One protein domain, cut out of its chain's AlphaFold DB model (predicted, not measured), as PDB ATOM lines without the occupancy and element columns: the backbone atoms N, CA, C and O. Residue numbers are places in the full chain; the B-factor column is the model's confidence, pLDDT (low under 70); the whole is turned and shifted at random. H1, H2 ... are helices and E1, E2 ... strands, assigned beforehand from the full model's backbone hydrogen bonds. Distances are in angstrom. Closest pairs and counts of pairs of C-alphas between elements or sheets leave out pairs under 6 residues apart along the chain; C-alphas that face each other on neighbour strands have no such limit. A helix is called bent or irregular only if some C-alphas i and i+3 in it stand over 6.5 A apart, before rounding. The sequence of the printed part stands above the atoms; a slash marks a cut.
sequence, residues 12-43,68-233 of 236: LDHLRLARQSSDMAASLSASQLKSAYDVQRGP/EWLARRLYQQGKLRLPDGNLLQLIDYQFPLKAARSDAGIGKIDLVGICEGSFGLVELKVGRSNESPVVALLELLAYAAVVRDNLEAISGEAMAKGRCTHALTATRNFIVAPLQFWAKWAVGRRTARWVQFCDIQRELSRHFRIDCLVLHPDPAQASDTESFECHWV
ATOM      1  N   LEU A  12      85.826 -46.535 188.253       92.12
ATOM      2  CA  LEU A  12      85.529 -47.930 187.922       92.12
ATOM      3  C   LEU A  12      84.217 -48.418 188.550       92.12
ATOM      4  O   LEU A  12      83.521 -49.229 187.934       92.12
ATOM      5  N   ASP A  13      83.850 -47.919 189.731       91.62
ATOM      6  CA  ASP A  13      82.563 -48.242 190.354       91.62
ATOM      7  C   ASP A  13      81.406 -47.605 189.583       91.62
ATOM      8  O   ASP A  13      80.447 -48.296 189.229       91.62
ATOM      9  N   HIS A  14      81.530 -46.325 189.216       91.69
ATOM     10  CA  HIS A  14      80.546 -45.649 188.367       91.69
ATOM     11  C   HIS A  14      80.430 -46.296 186.981       91.69
ATOM     12  O   HIS A  14      79.319 -46.496 186.491       91.69
ATOM     13  N   LEU A  15      81.550 -46.697 186.374       91.19
ATOM     14  CA  LEU A  15      81.574 -47.401 185.094       91.19
ATOM     15  C   LEU A  15      80.860 -48.757 185.176       91.19
ATOM     16  O   LEU A  15      80.063 -49.094 184.298       91.19
ATOM     17  N   ARG A  16      81.107 -49.532 186.243       89.75
ATOM     18  CA  ARG A  16      80.431 -50.816 186.478       89.75
ATOM     19  C   ARG A  16      78.917 -50.625 186.577       89.75
ATOM     20  O   ARG A  16      78.175 -51.362 185.933       89.75
ATOM     21  N   LEU A  17      78.472 -49.625 187.336       87.56
ATOM     22  CA  LEU A  17      77.051 -49.315 187.508       87.56
ATOM     23  C   LEU A  17      76.399 -48.838 186.203       87.56
ATOM     24  O   LEU A  17      75.336 -49.338 185.834       87.56
ATOM     25  N   ALA A  18      77.053 -47.931 185.469       87.19
ATOM     26  CA  ALA A  18      76.541 -47.386 184.211       87.19
ATOM     27  C   ALA A  18      76.363 -48.460 183.122       87.19
ATOM     28  O   ALA A  18      75.468 -48.353 182.285       87.19
ATOM     29  N   ARG A  19      77.180 -49.523 183.153       86.62
ATOM     30  CA  ARG A  19      77.051 -50.685 182.260       86.62
ATOM     31  C   ARG A  19      75.926 -51.645 182.648       86.62
ATOM     32  O   ARG A  19      75.401 -52.336 181.781       86.62
ATOM     33  N   GLN A  20      75.570 -51.709 183.930       82.44
ATOM     34  CA  GLN A  20      74.556 -52.634 184.450       82.44
ATOM     35  C   GLN A  20      73.140 -52.055 184.414       82.44
ATOM     36  O   GLN A  20      72.184 -52.803 184.222       82.44
ATOM     37  N   SER A  21      72.989 -50.741 184.601       72.00
ATOM     38  CA  SER A  21      71.683 -50.084 184.632       72.00
ATOM     39  C   SER A  21      71.699 -48.768 183.870       72.00
ATOM     40  O   SER A  21      72.420 -47.828 184.205       72.00
ATOM     41  N   SER A  22      70.822 -48.676 182.871       61.62
ATOM     42  CA  SER A  22      70.669 -47.470 182.064       61.62
ATOM     43  C   SER A  22      70.050 -46.291 182.825       61.62
ATOM     44  O   SER A  22      70.143 -45.155 182.360       61.62
ATOM     45  N   ASP A  23      69.427 -46.558 183.973       59.41
ATOM     46  CA  ASP A  23      68.763 -45.551 184.807       59.41
ATOM     47  C   ASP A  23      69.728 -44.954 185.840       59.41
ATOM     48  O   ASP A  23      69.610 -43.785 186.190       59.41
ATOM     49  N   MET A  24      70.763 -45.699 186.241       58.03
ATOM     50  CA  MET A  24      71.824 -45.196 187.126       58.03
ATOM     51  C   MET A  24      72.791 -44.243 186.420       58.03
ATOM     52  O   MET A  24      73.369 -43.368 187.055       58.03
ATOM     53  N   ALA A  25      72.941 -44.359 185.096       58.12
ATOM     54  CA  ALA A  25      73.666 -43.355 184.324       58.12
ATOM     55  C   ALA A  25      72.992 -41.972 184.416       58.12
ATOM     56  O   ALA A  25      73.695 -40.970 184.367       58.12
ATOM     57  N   ALA A  26      71.665 -41.918 184.614       58.19
ATOM     58  CA  ALA A  26      70.866 -40.690 184.617       58.19
ATOM     59  C   ALA A  26      71.007 -39.822 185.886       58.19
ATOM     60  O   ALA A  26      70.512 -38.698 185.902       58.19
ATOM     61  N   SER A  27      71.678 -40.315 186.934       72.12
ATOM     62  CA  SER A  27      71.896 -39.581 188.192       72.12
ATOM     63  C   SER A  27      73.332 -39.091 188.395       72.12
ATOM     64  O   SER A  27      73.607 -38.418 189.386       72.12
ATOM     65  N   LEU A  28      74.247 -39.406 187.471       84.38
ATOM     66  CA  LEU A  28      75.636 -38.956 187.546       84.38
ATOM     67  C   LEU A  28      75.736 -37.444 187.325       84.38
ATOM     68  O   LEU A  28      75.158 -36.908 186.378       84.38
ATOM     69  N   SER A  29      76.526 -36.781 188.168       90.38
ATOM     70  CA  SER A  29      76.912 -35.381 188.006       90.38
ATOM     71  C   SER A  29      78.402 -35.234 187.689       90.38
ATOM     72  O   SER A  29      79.230 -36.075 188.045       90.38
ATOM     73  N   ALA A  30      78.775 -34.114 187.068       94.00
ATOM     74  CA  ALA A  30      80.177 -33.791 186.816       94.00
ATOM     75  C   ALA A  30      81.010 -33.700 188.104       94.00
ATOM     76  O   ALA A  30      82.146 -34.167 188.132       94.00
ATOM     77  N   SER A  31      80.450 -33.154 189.189       93.56
ATOM     78  CA  SER A  31      81.160 -33.056 190.469       93.56
ATOM     79  C   SER A  31      81.473 -34.431 191.058       93.56
ATOM     80  O   SER A  31      82.590 -34.649 191.521       93.56
ATOM     81  N   GLN A  32      80.537 -35.382 190.970       93.25
ATOM     82  CA  GLN A  32      80.770 -36.767 191.382       93.25
ATOM     83  C   GLN A  32      81.877 -37.414 190.550       93.25
ATOM     84  O   GLN A  32      82.792 -38.007 191.115       93.25
ATOM     85  N   LEU A  33      81.842 -37.259 189.221       95.25
ATOM     86  CA  LEU A  33      82.862 -37.842 188.345       95.25
ATOM     87  C   LEU A  33      84.243 -37.214 188.545       95.25
ATOM     88  O   LEU A  33      85.245 -37.924 188.493       95.25
ATOM     89  N   LYS A  34      84.311 -35.910 188.830       96.50
ATOM     90  CA  LYS A  34      85.563 -35.241 189.186       96.50
ATOM     91  C   LYS A  34      86.130 -35.795 190.496       96.50
ATOM     92  O   LYS A  34      87.294 -36.180 190.531       96.50
ATOM     93  N   SER A  35      85.315 -35.888 191.548       95.44
ATOM     94  CA  SER A  35      85.750 -36.473 192.823       95.44
ATOM     95  C   SER A  35      86.205 -37.924 192.645       95.44
ATOM     96  O   SER A  35      87.261 -38.303 193.147       95.44
ATOM     97  N   ALA A  36      85.464 -38.711 191.860       95.94
ATOM     98  CA  ALA A  36      85.821 -40.083 191.519       95.94
ATOM     99  C   ALA A  36      87.156 -40.166 190.755       95.94
ATOM    100  O   ALA A  36      87.954 -41.068 191.007       95.94
ATOM    101  N   TYR A  37      87.431 -39.223 189.847       96.62
ATOM    102  CA  TYR A  37      88.717 -39.110 189.152       96.62
ATOM    103  C   TYR A  37      89.869 -38.810 190.120       96.62
ATOM    104  O   TYR A  37      90.932 -39.431 190.035       96.62
ATOM    105  N   ASP A  38      89.659 -37.887 191.059       95.56
ATOM    106  CA  ASP A  38      90.677 -37.456 192.022       95.56
ATOM    107  C   ASP A  38      91.076 -38.589 192.987       95.56
ATOM    108  O   ASP A  38      92.243 -38.688 193.382       95.56
ATOM    109  N   VAL A  39      90.146 -39.493 193.322       95.25
ATOM    110  CA  VAL A  39      90.406 -40.657 194.194       95.25
ATOM    111  C   VAL A  39      90.777 -41.931 193.433       95.25
ATOM    112  O   VAL A  39      91.428 -42.803 194.009       95.25
ATOM    113  N   GLN A  40      90.421 -42.056 192.147       94.25
ATOM    114  CA  GLN A  40      90.805 -43.207 191.328       94.25
ATOM    115  C   GLN A  40      92.330 -43.333 191.314       94.25
ATOM    116  O   GLN A  40      93.046 -42.371 191.027       94.25
ATOM    117  N   ARG A  41      92.819 -44.539 191.609       91.50
ATOM    118  CA  ARG A  41      94.229 -44.905 191.467       91.50
ATOM    119  C   ARG A  41      94.398 -45.969 190.398       91.50
ATOM    120  O   ARG A  41      93.513 -46.809 190.212       91.50
ATOM    121  N   GLY A  42      95.514 -45.911 189.681       87.06
ATOM    122  CA  GLY A  42      95.862 -46.886 188.651       87.06
ATOM    123  C   GLY A  42      96.951 -47.871 189.075       87.06
ATOM    124  O   GLY A  42      97.837 -47.509 189.848       87.06
ATOM    125  N   PRO A  43      96.939 -49.113 188.564       92.19
ATOM    126  CA  PRO A  43      98.015 -50.059 188.804       92.19
ATOM    127  C   PRO A  43      99.291 -49.583 188.105       92.19
ATOM    128  O   PRO A  43      99.272 -49.219 186.927       92.19
ATOM    129  N   GLU A  68      88.297 -52.364 167.296       92.06
ATOM    130  CA  GLU A  68      89.697 -52.769 167.140       92.06
ATOM    131  C   GLU A  68      90.184 -52.634 165.689       92.06
ATOM    132  O   GLU A  68      91.302 -52.174 165.444       92.06
ATOM    133  N   TRP A  69      89.361 -53.011 164.707       91.56
ATOM    134  CA  TRP A  69      89.712 -52.841 163.296       91.56
ATOM    135  C   TRP A  69      89.867 -51.362 162.929       91.56
ATOM    136  O   TRP A  69      90.841 -50.989 162.272       91.56
ATOM    137  N   LEU A  70      88.958 -50.509 163.412       94.19
ATOM    138  CA  LEU A  70      89.046 -49.064 163.241       94.19
ATOM    139  C   LEU A  70      90.314 -48.501 163.897       94.19
ATOM    140  O   LEU A  70      91.048 -47.763 163.245       94.19
ATOM    141  N   ALA A  71      90.626 -48.902 165.132       96.00
ATOM    142  CA  ALA A  71      91.850 -48.504 165.823       96.00
ATOM    143  C   ALA A  71      93.091 -48.849 164.990       96.00
ATOM    144  O   ALA A  71      93.934 -47.992 164.729       96.00
ATOM    145  N   ARG A  72      93.176 -50.084 164.483       94.19
ATOM    146  CA  ARG A  72      94.286 -50.522 163.623       94.19
ATOM    147  C   ARG A  72      94.406 -49.678 162.359       94.19
ATOM    148  O   ARG A  72      95.516 -49.276 162.014       94.19
ATOM    149  N   ARG A  73      93.287 -49.396 161.685       94.06
ATOM    150  CA  ARG A  73      93.269 -48.583 160.463       94.06
ATOM    151  C   ARG A  73      93.729 -47.146 160.735       94.06
ATOM    152  O   ARG A  73      94.573 -46.629 160.009       94.06
ATOM    153  N   LEU A  74      93.246 -46.521 161.810       96.56
ATOM    154  CA  LEU A  74      93.674 -45.176 162.209       96.56
ATOM    155  C   LEU A  74      95.155 -45.160 162.606       96.56
ATOM    156  O   LEU A  74      95.901 -44.283 162.178       96.56
ATOM    157  N   TYR A  75      95.622 -46.163 163.351       96.44
ATOM    158  CA  TYR A  75      97.037 -46.291 163.697       96.44
ATOM    159  C   TYR A  75      97.933 -46.431 162.455       96.44
ATOM    160  O   TYR A  75      98.982 -45.799 162.393       96.44
ATOM    161  N   GLN A  76      97.506 -47.186 161.435       94.38
ATOM    162  CA  GLN A  76      98.220 -47.289 160.155       94.38
ATOM    163  C   GLN A  76      98.272 -45.959 159.392       94.38
ATOM    164  O   GLN A  76      99.284 -45.666 158.758       94.38
ATOM    165  N   GLN A  77      97.227 -45.130 159.488       95.12
ATOM    166  CA  GLN A  77      97.252 -43.757 158.972       95.12
ATOM    167  C   GLN A  77      98.279 -42.881 159.718       95.12
ATOM    168  O   GLN A  77      98.801 -41.909 159.167       95.12
ATOM    169  N   GLY A  78      98.579 -43.208 160.976       96.62
ATOM    170  CA  GLY A  78      99.658 -42.622 161.772       96.62
ATOM    171  C   GLY A  78      99.343 -41.259 162.387       96.62
ATOM    172  O   GLY A  78     100.006 -40.862 163.340       96.62
ATOM    173  N   LYS A  79      98.333 -40.536 161.895       97.00
ATOM    174  CA  LYS A  79      97.910 -39.250 162.465       97.00
ATOM    175  C   LYS A  79      96.445 -38.941 162.195       97.00
ATOM    176  O   LYS A  79      95.921 -39.317 161.149       97.00
ATOM    177  N   LEU A  80      95.829 -38.173 163.089       97.38
ATOM    178  CA  LEU A  80      94.506 -37.582 162.891       97.38
ATOM    179  C   LEU A  80      94.604 -36.062 162.858       97.38
ATOM    180  O   LEU A  80      95.264 -35.459 163.705       97.38
ATOM    181  N   ARG A  81      93.947 -35.451 161.869       97.19
ATOM    182  CA  ARG A  81      93.758 -34.000 161.821       97.19
ATOM    183  C   ARG A  81      92.654 -33.623 162.797       97.19
ATOM    184  O   ARG A  81      91.559 -34.173 162.711       97.19
ATOM    185  N   LEU A  82      92.971 -32.725 163.721       97.38
ATOM    186  CA  LEU A  82      92.037 -32.209 164.708       97.38
ATOM    187  C   LEU A  82      91.350 -30.934 164.185       97.38
ATOM    188  O   LEU A  82      91.916 -30.244 163.328       97.38
ATOM    189  N   PRO A  83      90.159 -30.585 164.704       94.81
ATOM    190  CA  PRO A  83      89.410 -29.423 164.221       94.81
ATOM    191  C   PRO A  83      90.079 -28.072 164.523       94.81
ATOM    192  O   PRO A  83      89.775 -27.072 163.884       94.81
ATOM    193  N   ASP A  84      90.986 -28.032 165.501       93.50
ATOM    194  CA  ASP A  84      91.793 -26.856 165.859       93.50
ATOM    195  C   ASP A  84      93.006 -26.655 164.925       93.50
ATOM    196  O   ASP A  84      93.815 -25.755 165.133       93.50
ATOM    197  N   GLY A  85      93.143 -27.490 163.888       93.56
ATOM    198  CA  GLY A  85      94.254 -27.468 162.937       93.56
ATOM    199  C   GLY A  85      95.479 -28.267 163.388       93.56
ATOM    200  O   GLY A  85      96.381 -28.491 162.575       93.56
ATOM    201  N   ASN A  86      95.505 -28.747 164.635       95.69
ATOM    202  CA  ASN A  86      96.588 -29.576 165.143       95.69
ATOM    203  C   ASN A  86      96.529 -31.006 164.591       95.69
ATOM    204  O   ASN A  86      95.550 -31.464 163.996       95.69
ATOM    205  N   LEU A  87      97.620 -31.738 164.814       97.06
ATOM    206  CA  LEU A  87      97.720 -33.160 164.515       97.06
ATOM    207  C   LEU A  87      97.848 -33.948 165.815       97.06
ATOM    208  O   LEU A  87      98.691 -33.641 166.659       97.06
ATOM    209  N   LEU A  88      97.047 -35.001 165.940       98.06
ATOM    210  CA  LEU A  88      97.285 -36.069 166.898       98.06
ATOM    211  C   LEU A  88      98.144 -37.132 166.211       98.06
ATOM    212  O   LEU A  88      97.643 -37.894 165.384       98.06
ATOM    213  N   GLN A  89      99.436 -37.172 166.534       98.19
ATOM    214  CA  GLN A  89     100.352 -38.190 166.026       98.19
ATOM    215  C   GLN A  89     100.110 -39.496 166.783       98.19
ATOM    216  O   GLN A  89     100.411 -39.574 167.969       98.19
ATOM    217  N   LEU A  90      99.571 -40.514 166.118       98.19
ATOM    218  CA  LEU A  90      99.256 -41.800 166.736       98.19
ATOM    219  C   LEU A  90     100.538 -42.620 166.914       98.19
ATOM    220  O   LEU A  90     101.362 -42.706 166.002       98.19
ATOM    221  N   ILE A  91     100.713 -43.200 168.101       97.56
ATOM    222  CA  ILE A  91     101.953 -43.903 168.474       97.56
ATOM    223  C   ILE A  91     101.733 -45.317 168.998       97.56
ATOM    224  O   ILE A  91     102.688 -46.094 169.011       97.56
ATOM    225  N   ASP A  92     100.507 -45.657 169.398       97.56
ATOM    226  CA  ASP A  92     100.120 -47.022 169.740       97.56
ATOM    227  C   ASP A  92      98.594 -47.205 169.650       97.56
ATOM    228  O   ASP A  92      97.837 -46.231 169.616       97.56
ATOM    229  N   TYR A  93      98.148 -48.457 169.633       97.12
ATOM    230  CA  TYR A  93      96.738 -48.845 169.704       97.12
ATOM    231  C   TYR A  93      96.560 -50.002 170.683       97.12
ATOM    232  O   TYR A  93      97.514 -50.717 170.972       97.12
ATOM    233  N   GLN A  94      95.354 -50.199 171.219       95.25
ATOM    234  CA  GLN A  94      95.087 -51.228 172.234       95.25
ATOM    235  C   GLN A  94      96.098 -51.173 173.404       95.25
ATOM    236  O   GLN A  94      96.615 -52.196 173.876       95.25
ATOM    237  N   PHE A  95      96.384 -49.950 173.857       96.62
ATOM    238  CA  PHE A  95      97.429 -49.611 174.815       96.62
ATOM    239  C   PHE A  95      97.082 -50.152 176.213       96.62
ATOM    240  O   PHE A  95      96.069 -49.766 176.806       96.62
ATOM    241  N   PRO A  96      97.873 -51.081 176.767       95.62
ATOM    242  CA  PRO A  96      97.453 -51.867 177.914       95.62
ATOM    243  C   PRO A  96      97.689 -51.150 179.249       95.62
ATOM    244  O   PRO A  96      98.817 -50.802 179.591       95.62
ATOM    245  N   LEU A  97      96.654 -51.052 180.089       95.56
ATOM    246  CA  LEU A  97      96.763 -50.401 181.405       95.56
ATOM    247  C   LEU A  97      96.908 -51.379 182.583       95.56
ATOM    248  O   LEU A  97      97.582 -51.062 183.555       95.56
ATOM    249  N   LYS A  98      96.375 -52.603 182.487       92.69
ATOM    250  CA  LYS A  98      96.476 -53.612 183.567       92.69
ATOM    251  C   LYS A  98      97.918 -54.036 183.867       92.69
ATOM    252  O   LYS A  98      98.613 -54.492 182.960       92.69
ATOM    253  N   ALA A  99      98.349 -54.031 185.122       91.00
ATOM    254  CA  ALA A  99      99.619 -54.636 185.526       91.00
ATOM    255  C   ALA A  99      99.503 -56.159 185.710       91.00
ATOM    256  O   ALA A  99     100.424 -56.902 185.357       91.00
ATOM    257  N   ALA A 100      98.360 -56.631 186.213       88.75
ATOM    258  CA  ALA A 100      98.081 -58.033 186.497       88.75
ATOM    259  C   ALA A 100      96.634 -58.426 186.150       88.75
ATOM    260  O   ALA A 100      95.776 -57.595 185.861       88.75
ATOM    261  N   ARG A 101      96.337 -59.734 186.183       84.38
ATOM    262  CA  ARG A 101      94.967 -60.244 185.964       84.38
ATOM    263  C   ARG A 101      93.984 -59.789 187.047       84.38
ATOM    264  O   ARG A 101      92.795 -59.703 186.759       84.38
ATOM    265  N   SER A 102      94.482 -59.511 188.252       84.19
ATOM    266  CA  SER A 102      93.713 -58.990 189.386       84.19
ATOM    267  C   SER A 102      93.189 -57.571 189.168       84.19
ATOM    268  O   SER A 102      92.243 -57.186 189.844       84.19
ATOM    269  N   ASP A 103      93.730 -56.824 188.198       85.25
ATOM    270  CA  ASP A 103      93.273 -55.475 187.831       85.25
ATOM    271  C   ASP A 103      92.005 -55.558 186.961       85.25
ATOM    272  O   ASP A 103      91.940 -55.103 185.812       85.25
ATOM    273  N   ALA A 104      90.995 -56.260 187.472       78.06
ATOM    274  CA  ALA A 104      89.718 -56.434 186.804       78.06
ATOM    275  C   ALA A 104      89.027 -55.070 186.620       78.06
ATOM    276  O   ALA A 104      89.052 -54.221 187.502       78.06
ATOM    277  N   GLY A 105      88.415 -54.857 185.453       80.50
ATOM    278  CA  GLY A 105      87.751 -53.595 185.104       80.50
ATOM    279  C   GLY A 105      88.646 -52.525 184.464       80.50
ATOM    280  O   GLY A 105      88.115 -51.657 183.785       80.50
ATOM    281  N   ILE A 106      89.977 -52.606 184.583       85.75
ATOM    282  CA  ILE A 106      90.889 -51.641 183.940       85.75
ATOM    283  C   ILE A 106      91.165 -52.059 182.498       85.75
ATOM    284  O   ILE A 106      91.754 -53.100 182.262       85.75
ATOM    285  N   GLY A 107      90.716 -51.292 181.512       88.62
ATOM    286  CA  GLY A 107      90.773 -51.683 180.102       88.62
ATOM    287  C   GLY A 107      92.134 -51.532 179.412       88.62
ATOM    288  O   GLY A 107      93.213 -51.530 180.019       88.62
ATOM    289  N   LYS A 108      92.045 -51.433 178.090       94.69
ATOM    290  CA  LYS A 108      93.089 -50.922 177.205       94.69
ATOM    291  C   LYS A 108      92.565 -49.616 176.614       94.69
ATOM    292  O   LYS A 108      91.362 -49.503 176.427       94.69
ATOM    293  N   ILE A 109      93.450 -48.673 176.320       97.56
ATOM    294  CA  ILE A 109      93.081 -47.462 175.577       97.56
ATOM    295  C   ILE A 109      93.095 -47.813 174.091       97.56
ATOM    296  O   ILE A 109      94.083 -48.382 173.618       97.56
ATOM    297  N   ASP A 110      92.034 -47.485 173.359       97.56
ATOM    298  CA  ASP A 110      91.901 -47.893 171.958       97.56
ATOM    299  C   ASP A 110      93.016 -47.322 171.086       97.56
ATOM    300  O   ASP A 110      93.667 -48.068 170.350       97.56
ATOM    301  N   LEU A 111      93.278 -46.018 171.208       98.19
ATOM    302  CA  LEU A 111      94.422 -45.357 170.587       98.19
ATOM    303  C   LEU A 111      95.103 -44.401 171.555       98.19
ATOM    304  O   LEU A 111      94.463 -43.745 172.379       98.19
ATOM    305  N   VAL A 112      96.415 -44.273 171.393       98.62
ATOM    306  CA  VAL A 112      97.193 -43.218 172.039       98.62
ATOM    307  C   VAL A 112      98.023 -42.458 171.019       98.62
ATOM    308  O   VAL A 112      98.503 -43.004 170.019       98.62
ATOM    309  N   GLY A 113      98.206 -41.172 171.284       98.19
ATOM    310  CA  GLY A 113      98.969 -40.283 170.428       98.19
ATOM    311  C   GLY A 113      99.690 -39.190 171.198       98.19
ATOM    312  O   GLY A 113      99.677 -39.147 172.424       98.19
ATOM    313  N   ILE A 114     100.323 -38.288 170.460       97.94
ATOM    314  CA  ILE A 114     100.942 -37.076 170.988       97.94
ATOM    315  C   ILE A 114     100.364 -35.885 170.240       97.94
ATOM    316  O   ILE A 114     100.292 -35.886 169.010       97.94
ATOM    317  N   CYS A 115      99.967 -34.865 170.990       95.25
ATOM    318  CA  CYS A 115      99.472 -33.609 170.449       95.25
ATOM    319  C   CYS A 115      99.926 -32.478 171.371       95.25
ATOM    320  O   CYS A 115      99.655 -32.531 172.568       95.25
ATOM    321  N   GLU A 116     100.651 -31.492 170.833       92.25
ATOM    322  CA  GLU A 116     101.088 -30.303 171.588       92.25
ATOM    323  C   GLU A 116     101.793 -30.637 172.923       92.25
ATOM    324  O   GLU A 116     101.488 -30.069 173.969       92.25
ATOM    325  N   GLY A 117     102.688 -31.633 172.926       92.31
ATOM    326  CA  GLY A 117     103.399 -32.070 174.141       92.31
ATOM    327  C   GLY A 117     102.537 -32.809 175.177       92.31
ATOM    328  O   GLY A 117     103.035 -33.170 176.241       92.31
ATOM    329  N   SER A 118     101.262 -33.066 174.878       96.69
ATOM    330  CA  SER A 118     100.349 -33.852 175.715       96.69
ATOM    331  C   SER A 118     100.238 -35.293 175.214       96.69
ATOM    332  O   SER A 118     100.301 -35.552 174.008       96.69
ATOM    333  N   PHE A 119     100.023 -36.229 176.139       98.31
ATOM    334  CA  PHE A 119      99.699 -37.616 175.816       98.31
ATOM    335  C   PHE A 119      98.210 -37.719 175.463       98.31
ATOM    336  O   PHE A 119      97.331 -37.517 176.304       98.31
ATOM    337  N   GLY A 120      97.927 -37.960 174.188       98.50
ATOM    338  CA  GLY A 120      96.582 -38.085 173.650       98.50
ATOM    339  C   GLY A 120      95.987 -39.452 173.966       98.50
ATOM    340  O   GLY A 120      96.559 -40.458 173.556       98.50
ATOM    341  N   LEU A 121      94.851 -39.490 174.657       98.69
ATOM    342  CA  LEU A 121      94.092 -40.707 174.951       98.69
ATOM    343  C   LEU A 121      92.826 -40.712 174.110       98.69
ATOM    344  O   LEU A 121      92.082 -39.737 174.162       98.69
ATOM    345  N   VAL A 122      92.569 -41.775 173.360       98.69
ATOM    346  CA  VAL A 122      91.391 -41.859 172.497       98.69
ATOM    347  C   VAL A 122      90.558 -43.071 172.878       98.69
ATOM    348  O   VAL A 122      91.038 -44.202 172.820       98.69
ATOM    349  N   GLU A 123      89.302 -42.804 173.210       98.38
ATOM    350  CA  GLU A 123      88.231 -43.791 173.287       98.38
ATOM    351  C   GLU A 123      87.480 -43.793 171.952       98.38
ATOM    352  O   GLU A 123      86.968 -42.751 171.522       98.38
ATOM    353  N   LEU A 124      87.429 -44.941 171.275       97.75
ATOM    354  CA  LEU A 124      86.744 -45.084 169.995       97.75
ATOM    355  C   LEU A 124      85.348 -45.655 170.189       97.75
ATOM    356  O   LEU A 124      85.124 -46.558 170.986       97.75
ATOM    357  N   LYS A 125      84.400 -45.185 169.375       97.19
ATOM    358  CA  LYS A 125      83.118 -45.874 169.193       97.19
ATOM    359  C   LYS A 125      82.807 -46.037 167.720       97.19
ATOM    360  O   LYS A 125      83.132 -45.183 166.900       97.19
ATOM    361  N   VAL A 126      82.126 -47.123 167.370       95.12
ATOM    362  CA  VAL A 126      81.629 -47.351 166.002       95.12
ATOM    363  C   VAL A 126      80.167 -46.940 165.844       95.12
ATOM    364  O   VAL A 126      79.375 -46.987 166.787       95.12
ATOM    365  N   GLY A 127      79.763 -46.620 164.609       93.31
ATOM    366  CA  GLY A 127      78.411 -46.149 164.288       93.31
ATOM    367  C   GLY A 127      77.283 -47.081 164.746       93.31
ATOM    368  O   GLY A 127      76.201 -46.608 165.081       93.31
ATOM    369  N   ARG A 128      77.523 -48.393 164.862       91.00
ATOM    370  CA  ARG A 128      76.538 -49.374 165.362       91.00
ATOM    371  C   ARG A 128      76.511 -49.565 166.883       91.00
ATOM    372  O   ARG A 128      75.622 -50.254 167.371       91.00
ATOM    373  N   SER A 129      77.448 -48.979 167.634       91.25
ATOM    374  CA  SER A 129      77.520 -49.156 169.091       91.25
ATOM    375  C   SER A 129      76.271 -48.597 169.780       91.25
ATOM    376  O   SER A 129      75.805 -47.502 169.455       91.25
ATOM    377  N   ASN A 130      75.703 -49.354 170.719       89.81
ATOM    378  CA  ASN A 130      74.586 -48.912 171.562       89.81
ATOM    379  C   ASN A 130      75.043 -48.423 172.943       89.81
ATOM    380  O   ASN A 130      74.197 -48.037 173.750       89.81
ATOM    381  N   GLU A 131      76.349 -48.432 173.208       90.19
ATOM    382  CA  GLU A 131      76.905 -47.934 174.458       90.19
ATOM    383  C   GLU A 131      76.733 -46.410 174.561       90.19
ATOM    384  O   GLU A 131      76.839 -45.682 173.573       90.19
ATOM    385  N   SER A 132      76.400 -45.936 175.763       91.44
ATOM    386  CA  SER A 132      76.131 -44.520 176.026       91.44
ATOM    387  C   SER A 132      77.405 -43.672 175.930       91.44
ATOM    388  O   SER A 132      78.440 -44.103 176.437       91.44
ATOM    389  N   PRO A 133      77.344 -42.431 175.408       94.81
ATOM    390  CA  PRO A 133      78.446 -41.474 175.479       94.81
ATOM    391  C   PRO A 133      78.941 -41.231 176.910       94.81
ATOM    392  O   PRO A 133      80.130 -41.029 177.119       94.81
ATOM    393  N   VAL A 134      78.058 -41.329 177.914       93.62
ATOM    394  CA  VAL A 134      78.447 -41.258 179.337       93.62
ATOM    395  C   VAL A 134      79.367 -42.417 179.725       93.62
ATOM    396  O   VAL A 134      80.298 -42.227 180.500       93.62
ATOM    397  N   VAL A 135      79.136 -43.615 179.184       93.56
ATOM    398  CA  VAL A 135      80.004 -44.770 179.442       93.56
ATOM    399  C   VAL A 135      81.358 -44.567 178.764       93.56
ATOM    400  O   VAL A 135      82.369 -44.706 179.440       93.56
ATOM    401  N   ALA A 136      81.384 -44.116 177.505       95.69
ATOM    402  CA  ALA A 136      82.631 -43.760 176.817       95.69
ATOM    403  C   ALA A 136      83.438 -42.701 177.598       95.69
ATOM    404  O   ALA A 136      84.651 -42.815 177.761       95.69
ATOM    405  N   LEU A 137      82.757 -41.693 178.151       96.94
ATOM    406  CA  LEU A 137      83.371 -40.673 178.999       96.94
ATOM    407  C   LEU A 137      83.947 -41.254 180.296       96.94
ATOM    408  O   LEU A 137      85.062 -40.905 180.677       96.94
ATOM    409  N   LEU A 138      83.218 -42.144 180.971       95.62
ATOM    410  CA  LEU A 138      83.694 -42.824 182.178       95.62
ATOM    411  C   LEU A 138      84.925 -43.693 181.904       95.62
ATOM    412  O   LEU A 138      85.857 -43.687 182.707       95.62
ATOM    413  N   GLU A 139      84.946 -44.413 180.781       96.12
ATOM    414  CA  GLU A 139      86.108 -45.201 180.354       96.12
ATOM    415  C   GLU A 139      87.320 -44.312 180.115       96.12
ATOM    416  O   GLU A 139      88.372 -44.527 180.721       96.12
ATOM    417  N   LEU A 140      87.145 -43.255 179.322       97.94
ATOM    418  CA  LEU A 140      88.202 -42.301 179.019       97.94
ATOM    419  C   LEU A 140      88.764 -41.641 180.286       97.94
ATOM    420  O   LEU A 140      89.981 -41.536 180.440       97.94
ATOM    421  N   LEU A 141      87.903 -41.232 181.223       97.44
ATOM    422  CA  LEU A 141      88.330 -40.665 182.505       97.44
ATOM    423  C   LEU A 141      89.060 -41.692 183.372       97.44
ATOM    424  O   LEU A 141      90.057 -41.350 184.010       97.44
ATOM    425  N   ALA A 142      88.598 -42.946 183.399       96.62
ATOM    426  CA  ALA A 142      89.268 -44.008 184.143       96.62
ATOM    427  C   ALA A 142      90.671 -44.253 183.573       96.62
ATOM    428  O   ALA A 142      91.636 -44.356 184.333       96.62
ATOM    429  N   TYR A 143      90.814 -44.262 182.247       97.56
ATOM    430  CA  TYR A 143      92.114 -44.349 181.589       97.56
ATOM    431  C   TYR A 143      92.994 -43.147 181.908       97.56
ATOM    432  O   TYR A 143      94.149 -43.328 182.292       97.56
ATOM    433  N   ALA A 144      92.450 -41.933 181.828       97.81
ATOM    434  CA  ALA A 144      93.168 -40.710 182.154       97.81
ATOM    435  C   ALA A 144      93.655 -40.684 183.610       97.81
ATOM    436  O   ALA A 144      94.752 -40.197 183.864       97.81
ATOM    437  N   ALA A 145      92.894 -41.235 184.560       97.06
ATOM    438  CA  ALA A 145      93.317 -41.339 185.956       97.06
ATOM    439  C   ALA A 145      94.483 -42.327 186.127       97.06
ATOM    440  O   ALA A 145      95.459 -42.020 186.809       97.06
ATOM    441  N   VAL A 146      94.426 -43.489 185.461       96.75
ATOM    442  CA  VAL A 146      95.545 -44.447 185.469       96.75
ATOM    443  C   VAL A 146      96.782 -43.835 184.816       96.75
ATOM    444  O   VAL A 146      97.882 -43.956 185.348       96.75
ATOM    445  N   VAL A 147      96.620 -43.163 183.678       97.81
ATOM    446  CA  VAL A 147      97.723 -42.512 182.966       97.81
ATOM    447  C   VAL A 147      98.323 -41.391 183.800       97.81
ATOM    448  O   VAL A 147      99.541 -41.336 183.886       97.81
ATOM    449  N   ARG A 148      97.518 -40.549 184.460       96.38
ATOM    450  CA  ARG A 148      97.997 -39.491 185.366       96.38
ATOM    451  C   ARG A 148      98.976 -40.045 186.401       96.38
ATOM    452  O   ARG A 148     100.060 -39.497 186.559       96.38
ATOM    453  N   ASP A 149      98.623 -41.151 187.049       95.81
ATOM    454  CA  ASP A 149      99.452 -41.768 188.093       95.81
ATOM    455  C   ASP A 149     100.744 -42.401 187.543       95.81
ATOM    456  O   ASP A 149     101.668 -42.692 188.298       95.81
ATOM    457  N   ASN A 150     100.816 -42.637 186.230       97.38
ATOM    458  CA  ASN A 150     101.907 -43.356 185.573       97.38
ATOM    459  C   ASN A 150     102.590 -42.538 184.462       97.38
ATOM    460  O   ASN A 150     103.394 -43.086 183.705       97.38
ATOM    461  N   LEU A 151     102.272 -41.245 184.333       96.81
ATOM    462  CA  LEU A 151     102.619 -40.453 183.153       96.81
ATOM    463  C   LEU A 151     104.130 -40.313 182.989       96.81
ATOM    464  O   LEU A 151     104.626 -40.389 181.871       96.81
ATOM    465  N   GLU A 152     104.863 -40.188 184.092       96.88
ATOM    466  CA  GLU A 152     106.325 -40.141 184.081       96.88
ATOM    467  C   GLU A 152     106.928 -41.417 183.473       96.88
ATOM    468  O   GLU A 152     107.747 -41.343 182.557       96.88
ATOM    469  N   ALA A 153     106.470 -42.594 183.914       97.31
ATOM    470  CA  ALA A 153     106.950 -43.875 183.400       97.31
ATOM    471  C   ALA A 153     106.575 -44.075 181.922       97.31
ATOM    472  O   ALA A 153     107.419 -44.471 181.116       97.31
ATOM    473  N   ILE A 154     105.330 -43.748 181.553       97.88
ATOM    474  CA  ILE A 154     104.849 -43.809 180.166       97.88
ATOM    475  C   ILE A 154     105.666 -42.865 179.276       97.88
ATOM    476  O   ILE A 154     106.116 -43.262 178.203       97.88
ATOM    477  N   SER A 155     105.890 -41.632 179.729       98.00
ATOM    478  CA  SER A 155     106.670 -40.626 179.015       98.00
ATOM    479  C   SER A 155     108.121 -41.068 178.838       98.00
ATOM    480  O   SER A 155     108.665 -40.950 177.741       98.00
ATOM    481  N   GLY A 156     108.751 -41.602 179.887       97.94
ATOM    482  CA  GLY A 156     110.116 -42.119 179.816       97.94
ATOM    483  C   GLY A 156     110.246 -43.261 178.807       97.94
ATOM    484  O   GLY A 156     111.163 -43.265 177.985       97.94
ATOM    485  N   GLU A 157     109.291 -44.195 178.801       98.06
ATOM    486  CA  GLU A 157     109.262 -45.286 177.823       98.06
ATOM    487  C   GLU A 157     109.022 -44.776 176.391       98.06
ATOM    488  O   GLU A 157     109.683 -45.235 175.454       98.06
ATOM    489  N   ALA A 158     108.121 -43.804 176.211       97.62
ATOM    490  CA  ALA A 158     107.844 -43.178 174.920       97.62
ATOM    491  C   ALA A 158     109.099 -42.504 174.341       97.62
ATOM    492  O   ALA A 158     109.421 -42.715 173.169       97.62
ATOM    493  N   MET A 159     109.844 -41.760 175.163       97.75
ATOM    494  CA  MET A 159     111.107 -41.128 174.769       97.75
ATOM    495  C   MET A 159     112.179 -42.166 174.429       97.75
ATOM    496  O   MET A 159     112.796 -42.086 173.368       97.75
ATOM    497  N   ALA A 160     112.362 -43.182 175.276       97.69
ATOM    498  CA  ALA A 160     113.347 -44.243 175.052       97.69
ATOM    499  C   ALA A 160     113.091 -45.032 173.754       97.69
ATOM    500  O   ALA A 160     114.024 -45.531 173.129       97.69
ATOM    501  N   LYS A 161     111.826 -45.127 173.329       96.25
ATOM    502  CA  LYS A 161     111.409 -45.758 172.067       96.25
ATOM    503  C   LYS A 161     111.323 -44.781 170.885       96.25
ATOM    504  O   LYS A 161     110.849 -45.178 169.823       96.25
ATOM    505  N   GLY A 162     111.736 -43.523 171.052       95.75
ATOM    506  CA  GLY A 162     111.724 -42.509 169.993       95.75
ATOM    507  C   GLY A 162     110.325 -42.072 169.543       95.75
ATOM    508  O   GLY A 162     110.160 -41.619 168.414       95.75
ATOM    509  N   ARG A 163     109.301 -42.231 170.393       95.25
ATOM    510  CA  ARG A 163     107.918 -41.809 170.103       95.25
ATOM    511  C   ARG A 163     107.707 -40.315 170.336       95.25
ATOM    512  O   ARG A 163     106.910 -39.702 169.635       95.25
ATOM    513  N   CYS A 164     108.432 -39.734 171.290       94.81
ATOM    514  CA  CYS A 164     108.496 -38.297 171.542       94.81
ATOM    515  C   CYS A 164     109.930 -37.866 171.861       94.81
ATOM    516  O   CYS A 164     110.783 -38.679 172.210       94.81
ATOM    517  N   THR A 165     110.182 -36.563 171.753       94.38
ATOM    518  CA  THR A 165     111.482 -35.942 172.050       94.38
ATOM    519  C   THR A 165     111.504 -35.187 173.378       94.38
ATOM    520  O   THR A 165     112.564 -34.753 173.813       94.38
ATOM    521  N   HIS A 166     110.350 -35.037 174.032       94.12
ATOM    522  CA  HIS A 166     110.186 -34.276 175.269       94.12
ATOM    523  C   HIS A 166     109.285 -35.037 176.239       94.12
ATOM    524  O   HIS A 166     108.471 -35.868 175.819       94.12
ATOM    525  N   ALA A 167     109.423 -34.720 177.527       95.56
ATOM    526  CA  ALA A 167     108.568 -35.271 178.563       95.56
ATOM    527  C   ALA A 167     107.114 -34.818 178.367       95.56
ATOM    528  O   ALA A 167     106.843 -33.642 178.121       95.56
ATOM    529  N   LEU A 168     106.188 -35.764 178.489       96.69
ATOM    530  CA  LEU A 168     104.752 -35.531 178.444       96.69
ATOM    531  C   LEU A 168     104.279 -35.221 179.865       96.69
ATOM    532  O   LEU A 168     104.533 -35.999 180.782       96.69
ATOM    533  N   THR A 169     103.602 -34.090 180.055       93.06
ATOM    534  CA  THR A 169     103.231 -33.592 181.398       93.06
ATOM    535  C   THR A 169     101.728 -33.527 181.640       93.06
ATOM    536  O   THR A 169     101.292 -33.341 182.772       93.06
ATOM    537  N   ALA A 170     100.927 -33.706 180.591       95.88
ATOM    538  CA  ALA A 170      99.476 -33.675 180.658       95.88
ATOM    539  C   ALA A 170      98.859 -34.683 179.688       95.88
ATOM    540  O   ALA A 170      99.517 -35.164 178.758       95.88
ATOM    541  N   THR A 171      97.569 -34.959 179.881       97.56
ATOM    542  CA  THR A 171      96.763 -35.699 178.912       97.56
ATOM    543  C   THR A 171      95.853 -34.766 178.121       97.56
ATOM    544  O   THR A 171      95.399 -33.729 178.612       97.56
ATOM    545  N   ARG A 172      95.567 -35.161 176.882       97.62
ATOM    546  CA  ARG A 172      94.456 -34.631 176.089       97.62
ATOM    547  C   ARG A 172      93.571 -35.815 175.732       97.62
ATOM    548  O   ARG A 172      94.072 -36.830 175.262       97.62
ATOM    549  N   ASN A 173      92.291 -35.731 176.041       98.44
ATOM    550  CA  ASN A 173      91.412 -36.889 176.077       98.44
ATOM    551  C   ASN A 173      90.364 -36.728 174.981       98.44
ATOM    552  O   ASN A 173      89.753 -35.670 174.868       98.44
ATOM    553  N   PHE A 174      90.162 -37.759 174.174       98.56
ATOM    554  CA  PHE A 174      89.317 -37.709 172.994       98.56
ATOM    555  C   PHE A 174      88.294 -38.840 173.035       98.56
ATOM    556  O   PHE A 174      88.663 -39.999 173.218       98.56
ATOM    557  N   ILE A 175      87.025 -38.518 172.804       98.56
ATOM    558  CA  ILE A 175      86.028 -39.508 172.390       98.56
ATOM    559  C   ILE A 175      85.839 -39.316 170.892       98.56
ATOM    560  O   ILE A 175      85.370 -38.264 170.460       98.56
ATOM    561  N   VAL A 176      86.223 -40.310 170.096       98.50
ATOM    562  CA  VAL A 176      86.179 -40.229 168.632       98.50
ATOM    563  C   VAL A 176      85.202 -41.271 168.113       98.50
ATOM    564  O   VAL A 176      85.356 -42.467 168.355       98.50
ATOM    565  N   ALA A 177      84.189 -40.824 167.377       97.81
ATOM    566  CA  ALA A 177      83.203 -41.729 166.805       97.81
ATOM    567  C   ALA A 177      82.606 -41.191 165.495       97.81
ATOM    568  O   ALA A 177      82.596 -39.979 165.284       97.81
ATOM    569  N   PRO A 178      82.070 -42.051 164.612       96.81
ATOM    570  CA  PRO A 178      81.350 -41.618 163.415       96.81
ATOM    571  C   PRO A 178      80.092 -40.815 163.760       96.81
ATOM    572  O   PRO A 178      79.506 -40.990 164.833       96.81
ATOM    573  N   LEU A 179      79.603 -40.001 162.820       95.31
ATOM    574  CA  LEU A 179      78.397 -39.184 163.013       95.31
ATOM    575  C   LEU A 179      77.183 -40.018 163.456       95.31
ATOM    576  O   LEU A 179      76.409 -39.595 164.309       95.31
ATOM    577  N   GLN A 180      77.043 -41.237 162.933       94.75
ATOM    578  CA  GLN A 180      75.957 -42.155 163.280       94.75
ATOM    579  C   GLN A 180      75.984 -42.566 164.754       94.75
ATOM    580  O   GLN A 180      74.924 -42.834 165.327       94.75
ATOM    581  N   PHE A 181      77.168 -42.627 165.380       95.50
ATOM    582  CA  PHE A 181      77.266 -42.866 166.818       95.50
ATOM    583  C   PHE A 181      76.620 -41.717 167.591       95.50
ATOM    584  O   PHE A 181      75.769 -41.977 168.431       95.50
ATOM    585  N   TRP A 182      76.968 -40.472 167.268       95.94
ATOM    586  CA  TRP A 182      76.482 -39.277 167.961       95.94
ATOM    587  C   TRP A 182      74.998 -38.998 167.696       95.94
ATOM    588  O   TRP A 182      74.209 -38.853 168.632       95.94
ATOM    589  N   ALA A 183      74.589 -39.017 166.426       93.94
ATOM    590  CA  ALA A 183      73.254 -38.615 165.983       93.94
ATOM    591  C   ALA A 183      72.118 -39.416 166.639       93.94
ATOM    592  O   ALA A 183      71.034 -38.885 166.867       93.94
ATOM    593  N   LYS A 184      72.353 -40.685 167.003       92.50
ATOM    594  CA  LYS A 184      71.323 -41.517 167.651       92.50
ATOM    595  C   LYS A 184      70.963 -41.053 169.065       92.50
ATOM    596  O   LYS A 184      69.919 -41.454 169.576       92.50
ATOM    597  N   TRP A 185      71.839 -40.297 169.726       92.38
ATOM    598  CA  TRP A 185      71.624 -39.825 171.094       92.38
ATOM    599  C   TRP A 185      70.865 -38.503 171.121       92.38
ATOM    600  O   TRP A 185      70.042 -38.307 172.011       92.38
ATOM    601  N   ALA A 186      71.062 -37.666 170.103       89.62
ATOM    602  CA  ALA A 186      70.437 -36.352 169.980       89.62
ATOM    603  C   ALA A 186      68.925 -36.387 169.676       89.62
ATOM    604  O   ALA A 186      68.286 -35.340 169.647       89.62
ATOM    605  N   VAL A 187      68.336 -37.567 169.436       87.62
ATOM    606  CA  VAL A 187      66.930 -37.693 169.025       87.62
ATOM    607  C   VAL A 187      66.144 -38.731 169.829       87.62
ATOM    608  O   VAL A 187      66.664 -39.729 170.341       87.62
ATOM    609  N   GLY A 188      64.827 -38.522 169.895       89.50
ATOM    610  CA  GLY A 188      63.866 -39.481 170.437       89.50
ATOM    611  C   GLY A 188      64.072 -39.786 171.923       89.50
ATOM    612  O   GLY A 188      64.364 -38.906 172.731       89.50
ATOM    613  N   ARG A 189      63.919 -41.063 172.301       85.62
ATOM    614  CA  ARG A 189      63.956 -41.521 173.707       85.62
ATOM    615  C   ARG A 189      65.323 -41.373 174.392       85.62
ATOM    616  O   ARG A 189      65.412 -41.577 175.596       85.62
ATOM    617  N   ARG A 190      66.389 -41.064 173.644       88.81
ATOM    618  CA  ARG A 190      67.759 -40.929 174.171       88.81
ATOM    619  C   ARG A 190      68.137 -39.482 174.510       88.81
ATOM    620  O   ARG A 190      69.113 -39.286 175.226       88.81
ATOM    621  N   THR A 191      67.320 -38.509 174.101       88.62
ATOM    622  CA  THR A 191      67.592 -37.067 174.235       88.62
ATOM    623  C   THR A 191      67.903 -36.636 175.670       88.62
ATOM    624  O   THR A 191      68.848 -35.892 175.887       88.62
ATOM    625  N   ALA A 192      67.185 -37.146 176.676       88.69
ATOM    626  CA  ALA A 192      67.461 -36.792 178.074       88.69
ATOM    627  C   ALA A 192      68.879 -37.206 178.520       88.69
ATOM    628  O   ALA A 192      69.569 -36.447 179.194       88.69
ATOM    629  N   ARG A 193      69.347 -38.385 178.086       87.94
ATOM    630  CA  ARG A 193      70.714 -38.863 178.362       87.94
ATOM    631  C   ARG A 193      71.760 -38.088 177.565       87.94
ATOM    632  O   ARG A 193      72.875 -37.914 178.038       87.94
ATOM    633  N   TRP A 194      71.405 -37.633 176.365       92.25
ATOM    634  CA  TRP A 194      72.261 -36.762 175.564       92.25
ATOM    635  C   TRP A 194      72.480 -35.403 176.227       92.25
ATOM    636  O   TRP A 194      73.625 -34.987 176.368       92.25
ATOM    637  N   VAL A 195      71.409 -34.761 176.703       91.75
ATOM    638  CA  VAL A 195      71.493 -33.494 177.448       91.75
ATOM    639  C   VAL A 195      72.374 -33.664 178.683       91.75
ATOM    640  O   VAL A 195      73.328 -32.915 178.862       91.75
ATOM    641  N   GLN A 196      72.134 -34.717 179.468       90.44
ATOM    642  CA  GLN A 196      72.961 -35.019 180.633       90.44
ATOM    643  C   GLN A 196      74.442 -35.216 180.266       90.44
ATOM    644  O   GLN A 196      75.319 -34.683 180.941       90.44
ATOM    645  N   PHE A 197      74.738 -35.970 179.203       93.88
ATOM    646  CA  PHE A 197      76.105 -36.137 178.715       93.88
ATOM    647  C   PHE A 197      76.747 -34.795 178.348       93.88
ATOM    648  O   PHE A 197      77.874 -34.547 178.767       93.88
ATOM    649  N   CYS A 198      76.034 -33.935 177.615       95.00
ATOM    650  CA  CYS A 198      76.528 -32.612 177.230       95.00
ATOM    651  C   CYS A 198      76.834 -31.755 178.464       95.00
ATOM    652  O   CYS A 198      77.897 -31.146 178.536       95.00
ATOM    653  N   ASP A 199      75.955 -31.758 179.468       94.00
ATOM    654  CA  ASP A 199      76.159 -30.996 180.702       94.00
ATOM    655  C   ASP A 199      77.361 -31.507 181.503       94.00
ATOM    656  O   ASP A 199      78.206 -30.716 181.933       94.00
ATOM    657  N   ILE A 200      77.486 -32.831 181.654       94.88
ATOM    658  CA  ILE A 200      78.636 -33.448 182.325       94.88
ATOM    659  C   ILE A 200      79.927 -33.125 181.571       94.88
ATOM    660  O   ILE A 200      80.905 -32.702 182.188       94.88
ATOM    661  N   GLN A 201      79.948 -33.322 180.252       96.19
ATOM    662  CA  GLN A 201      81.130 -33.088 179.429       96.19
ATOM    663  C   GLN A 201      81.554 -31.619 179.484       96.19
ATOM    664  O   GLN A 201      82.743 -31.350 179.667       96.19
ATOM    665  N   ARG A 202      80.609 -30.677 179.398       95.69
ATOM    666  CA  ARG A 202      80.888 -29.236 179.438       95.69
ATOM    667  C   ARG A 202      81.524 -28.828 180.762       95.69
ATOM    668  O   ARG A 202      82.503 -28.086 180.774       95.69
ATOM    669  N   GLU A 203      80.989 -29.326 181.874       96.38
ATOM    670  CA  GLU A 203      81.518 -29.033 183.206       96.38
ATOM    671  C   GLU A 203      82.894 -29.677 183.419       96.38
ATOM    672  O   GLU A 203      83.845 -29.009 183.821       96.38
ATOM    673  N   LEU A 204      83.039 -30.963 183.087       96.56
ATOM    674  CA  LEU A 204      84.304 -31.681 183.235       96.56
ATOM    675  C   LEU A 204      85.411 -31.125 182.338       96.56
ATOM    676  O   LEU A 204      86.576 -31.154 182.734       96.56
ATOM    677  N   SER A 205      85.063 -30.558 181.181       95.75
ATOM    678  CA  SER A 205      86.033 -29.953 180.261       95.75
ATOM    679  C   SER A 205      86.755 -28.731 180.835       95.75
ATOM    680  O   SER A 205      87.808 -28.339 180.340       95.75
ATOM    681  N   ARG A 206      86.234 -28.148 181.923       95.25
ATOM    682  CA  ARG A 206      86.910 -27.085 182.685       95.25
ATOM    683  C   ARG A 206      88.080 -27.601 183.522       95.25
ATOM    684  O   ARG A 206      88.931 -26.817 183.932       95.25
ATOM    685  N   HIS A 207      88.108 -28.902 183.796       95.38
ATOM    686  CA  HIS A 207      89.115 -29.555 184.632       95.38
ATOM    687  C   HIS A 207      90.014 -30.497 183.833       95.38
ATOM    688  O   HIS A 207      91.190 -30.656 184.152       95.38
ATOM    689  N   PHE A 208      89.466 -31.113 182.789       95.25
ATOM    690  CA  PHE A 208      90.127 -32.114 181.971       95.25
ATOM    691  C   PHE A 208      90.002 -31.699 180.505       95.25
ATOM    692  O   PHE A 208      88.909 -31.385 180.058       95.25
ATOM    693  N   ARG A 209      91.083 -31.717 179.719       95.31
ATOM    694  CA  ARG A 209      90.981 -31.457 178.269       95.31
ATOM    695  C   ARG A 209      90.253 -32.634 177.609       95.31
ATOM    696  O   ARG A 209      90.893 -33.664 177.391       95.31
ATOM    697  N   ILE A 210      88.944 -32.516 177.377       97.31
ATOM    698  CA  ILE A 210      88.087 -33.568 176.807       97.31
ATOM    699  C   ILE A 210      87.439 -33.061 175.522       97.31
ATOM    700  O   ILE A 210      86.572 -32.191 175.555       97.31
ATOM    701  N   ASP A 211      87.792 -33.693 174.413       97.25
ATOM    702  CA  ASP A 211      87.304 -33.355 173.086       97.25
ATOM    703  C   ASP A 211      86.388 -34.476 172.570       97.25
ATOM    704  O   ASP A 211      86.789 -35.639 172.487       97.25
ATOM    705  N   CYS A 212      85.147 -34.139 172.213       98.19
ATOM    706  CA  CYS A 212      84.230 -35.067 171.544       98.19
ATOM    707  C   CYS A 212      84.251 -34.795 170.044       98.19
ATOM    708  O   CYS A 212      83.942 -33.684 169.606       98.19
ATOM    709  N   LEU A 213      84.629 -35.806 169.264       98.31
ATOM    710  CA  LEU A 213      84.964 -35.654 167.857       98.31
ATOM    711  C   LEU A 213      84.155 -36.602 166.965       98.31
ATOM    712  O   LEU A 213      83.981 -37.791 167.252       98.31
ATOM    713  N   VAL A 214      83.706 -36.059 165.837       98.06
ATOM    714  CA  VAL A 214      83.159 -36.808 164.711       98.06
ATOM    715  C   VAL A 214      84.308 -37.248 163.814       98.06
ATOM    716  O   VAL A 214      85.065 -36.410 163.333       98.06
ATOM    717  N   LEU A 215      84.416 -38.549 163.559       97.81
ATOM    718  CA  LEU A 215      85.346 -39.105 162.579       97.81
ATOM    719  C   LEU A 215      84.712 -39.080 161.180       97.81
ATOM    720  O   LEU A 215      83.618 -39.621 160.996       97.81
ATOM    721  N   HIS A 216      85.398 -38.469 160.216       95.50
ATOM    722  CA  HIS A 216      84.962 -38.354 158.825       95.50
ATOM    723  C   HIS A 216      86.061 -38.833 157.855       95.50
ATOM    724  O   HIS A 216      87.229 -38.538 158.108       95.50
ATOM    725  N   PRO A 217      85.731 -39.511 156.737       94.25
ATOM    726  CA  PRO A 217      84.402 -40.025 156.381       94.25
ATOM    727  C   PRO A 217      83.930 -41.123 157.347       94.25
ATOM    728  O   PRO A 217      84.700 -41.586 158.190       94.25
ATOM    729  N   ASP A 218      82.660 -41.530 157.260       92.38
ATOM    730  CA  ASP A 218      82.149 -42.644 158.069       92.38
ATOM    731  C   ASP A 218      82.968 -43.916 157.777       92.38
ATOM    732  O   ASP A 218      82.953 -44.393 156.639       92.38
ATOM    733  N   PRO A 219      83.640 -44.518 158.775       91.75
ATOM    734  CA  PRO A 219      84.411 -45.742 158.598       91.75
ATOM    735  C   PRO A 219      83.642 -46.913 157.988       91.75
ATOM    736  O   PRO A 219      84.264 -47.781 157.384       91.75
ATOM    737  N   ALA A 220      82.315 -46.966 158.143       88.56
ATOM    738  CA  ALA A 220      81.493 -48.012 157.534       88.56
ATOM    739  C   ALA A 220      81.331 -47.848 156.012       88.56
ATOM    740  O   ALA A 220      80.959 -48.804 155.334       88.56
ATOM    741  N   GLN A 221      81.583 -46.648 155.490       88.62
ATOM    742  CA  GLN A 221      81.468 -46.298 154.072       88.62
ATOM    743  C   GLN A 221      82.823 -45.966 153.438       88.62
ATOM    744  O   GLN A 221      82.937 -45.954 152.215       88.62
ATOM    745  N   ALA A 222      83.842 -45.709 154.261       89.25
ATOM    746  CA  ALA A 222      85.146 -45.257 153.817       89.25
ATOM    747  C   ALA A 222      85.924 -46.363 153.089       89.25
ATOM    748  O   ALA A 222      86.171 -47.431 153.659       89.25
ATOM    749  N   SER A 223      86.407 -46.072 151.882       87.81
ATOM    750  CA  SER A 223      87.299 -46.969 151.134       87.81
ATOM    751  C   SER A 223      88.642 -47.131 151.849       87.81
ATOM    752  O   SER A 223      89.046 -46.238 152.589       87.81
ATOM    753  N   ASP A 224      89.378 -48.220 151.617       81.50
ATOM    754  CA  ASP A 224      90.631 -48.515 152.338       81.50
ATOM    755  C   ASP A 224      91.727 -47.444 152.174       81.50
ATOM    756  O   ASP A 224      92.629 -47.349 153.006       81.50
ATOM    757  N   THR A 225      91.646 -46.620 151.126       83.75
ATOM    758  CA  THR A 225      92.612 -45.554 150.825       83.75
ATOM    759  C   THR A 225      92.202 -44.181 151.352       83.75
ATOM    760  O   THR A 225      93.001 -43.247 151.291       83.75
ATOM    761  N   GLU A 226      90.968 -44.021 151.838       90.00
ATOM    762  CA  GLU A 226      90.509 -42.740 152.380       90.00
ATOM    763  C   GLU A 226      91.144 -42.449 153.736       90.00
ATOM    764  O   GLU A 226      91.165 -43.297 154.637       90.00
ATOM    765  N   SER A 227      91.630 -41.214 153.869       91.81
ATOM    766  CA  SER A 227      92.158 -40.674 155.114       91.81
ATOM    767  C   SER A 227      91.044 -40.108 155.979       91.81
ATOM    768  O   SER A 227      90.203 -39.353 155.488       91.81
ATOM    769  N   PHE A 228      91.105 -40.390 157.273       95.88
ATOM    770  CA  PHE A 228      90.187 -39.834 158.249       95.88
ATOM    771  C   PHE A 228      90.673 -38.516 158.842       95.88
ATOM    772  O   PHE A 228      91.865 -38.317 159.095       95.88
ATOM    773  N   GLU A 229      89.720 -37.660 159.164       95.94
ATOM    774  CA  GLU A 229      89.899 -36.434 159.928       95.94
ATOM    775  C   GLU A 229      88.786 -36.275 160.964       95.94
ATOM    776  O   GLU A 229      87.753 -36.949 160.906       95.94
ATOM    777  N   CYS A 230      89.023 -35.398 161.936       97.25
ATOM    778  CA  CYS A 230      88.096 -35.144 163.020       97.25
ATOM    779  C   CYS A 230      87.436 -33.772 162.880       97.25
ATOM    780  O   CYS A 230      88.098 -32.777 162.590       97.25
ATOM    781  N   HIS A 231      86.148 -33.729 163.204       96.38
ATOM    782  CA  HIS A 231      85.332 -32.520 163.325       96.38
ATOM    783  C   HIS A 231      84.761 -32.436 164.742       96.38
ATOM    784  O   HIS A 231      84.600 -33.466 165.397       96.38
ATOM    785  N   TRP A 232      84.460 -31.238 165.244       95.94
ATOM    786  CA  TRP A 232      83.792 -31.117 166.543       95.94
ATOM    787  C   TRP A 232      82.400 -31.744 166.491       95.94
ATOM    788  O   TRP A 232      81.668 -31.578 165.515       95.94
ATOM    789  N   VAL A 233      82.027 -32.446 167.558       93.00
ATOM    790  CA  VAL A 233      80.617 -32.741 167.805       93.00
ATOM    791  C   VAL A 233      79.939 -31.444 168.235       93.00
ATOM    792  O   VAL A 233      80.453 -30.744 169.106       93.00
TER     793      VAL A 233
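AT A GLANCE: This is residues 12 to 43 and 68 to 233 of the 236 residues of an uncharacterized protein of Mesorhizobium sp. NZP2077 (UniProt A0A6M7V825). One sheet of seven strands is curled like part of a barrel and folded back on itself, E1 and E2 facing E4, E5, E6 and E7, with E3 as the hinge; H4 packs on its concave face, and H5a, the longer arm of the bent helix H5, covers part of the opposite face. H1, H3 and H7 pack on H5a, while the other arm, H5b, turns off at about a right angle. The 198 printed residues hold seven named helices and seven named strands, in the order H1 H2 H3 H4 E1 E2 E3 E4 H5 E5 H6 H7 E6 E7. The mixed sheet runs E1, E2, E3, E4, E5, E6, E7, with E4, E5 and E6 parallel and the other neighbours antiparallel. The class is mixed, helices and strands, and the whole is compact, with a radius of gyration of the C-alphas of 16.3 A and spans of 48 by 42 by 32 A.

HOW THE PARTS SIT: Start with H1, residues 12 to 20, which touches H2, residues 24 to 27, only at the corner, the C-alphas of Ala 18 and Ala 25 closest at 5.0 A. Past H3, residues 30 to 39, and the cut comes H4, residues 68 to 77, on the sheet; its closest C-alphas to E2, residues 87 to 96, are Tyr 75 and Leu 90, 5.9 A. E1, residues 79 to 81, E2, E3, residues 108 to 115, and E4, residues 118 to 124, form a meander, each strand the antiparallel neighbour of the one before. Look for N 80 and O 88 at 2.9 A, N 91 and O 112 at 2.9 A, and N 113 and O 120 at 2.9 A, each within hydrogen-bond range. H5, residues 133 to 160, was assigned as one helix by its hydrogen bonds but is bent, C-alphas 149 and 152 being 8.1 A apart; its arms H5a, residues 133 to 149, and H5b, residues 152 to 160, stand about perpendicular at 80 degrees. H5a is on the sheet, on the opposite face from H4, at a height over the sheet of 8.1 A. It touches H1 at a shallow tilt of 20 degrees, opposite ways, with Leu 15 and Leu 138 the closest C-alphas at 5.8 A. It touches H3 at a shallow tilt of 29 degrees, the same way, with Tyr 37 and Ala 145 closest at 6.0 A. H5b only grazes the sheet, with residues 154 to 158. E5, residues 171 to 178, is parallel to E4, with N 121 and O 172 at 2.8 A. After H6, residues 179 to 183, on the sheet, H7, residues 188 to 204, touches H5a at a shallow tilt of 24 degrees, with Val 134 and Phe 197 closest at 5.7 A. E6, residues 210 to 216, is parallel to E5, with N 211 and O 173 at 2.8 A. The units E4, H5, E5 and E5, H6 H7, E6, parallel neighbour strands with helices between, have right-handed crossovers. E6 and E7, residues 229 to 232, form a hairpin, with N 214 and O 231 at 2.8 A; the closest C-alphas of the edge strands E1 and E7, Arg 81 and Glu 229, are 4.9 A apart. Every O i to N i+4 pair is within hydrogen-bond range in H1, H3, H4, H5a, H5b and H6, and 11 of 13 in H7; H2 is too short for such a pair.

IN THESE COORDINATES: Find C-alpha 12, where H1 begins, at (85.529, -47.930, 187.922). E2 runs 23.0 A, E3 19.7 A and E4 18.5 A from first to last C-alpha. Find C-alpha 133 at (78.446, -41.474, 175.479); from there H5a runs 24.5 A. E5 measures 22.6 A, H7 25.3 A and E6 18.9 A; H7 is irregular, with C-alphas 189 and 192 7.3 A apart. E7 ends at C-alpha 232, (83.792, -31.117, 166.543).

THE WHOLE: The two C-alphas farthest apart, those of Ala 160 and Gly 188, are 49.9 A apart. Residues 44 to 67 are not printed, and C-alphas 43 and 68 lie 23.4 A apart across the cut. The links E2 to E3 and E6 to E7 are long. The mean pLDDT of the printed part is 93.0, and residues 22 to 26 are under 70.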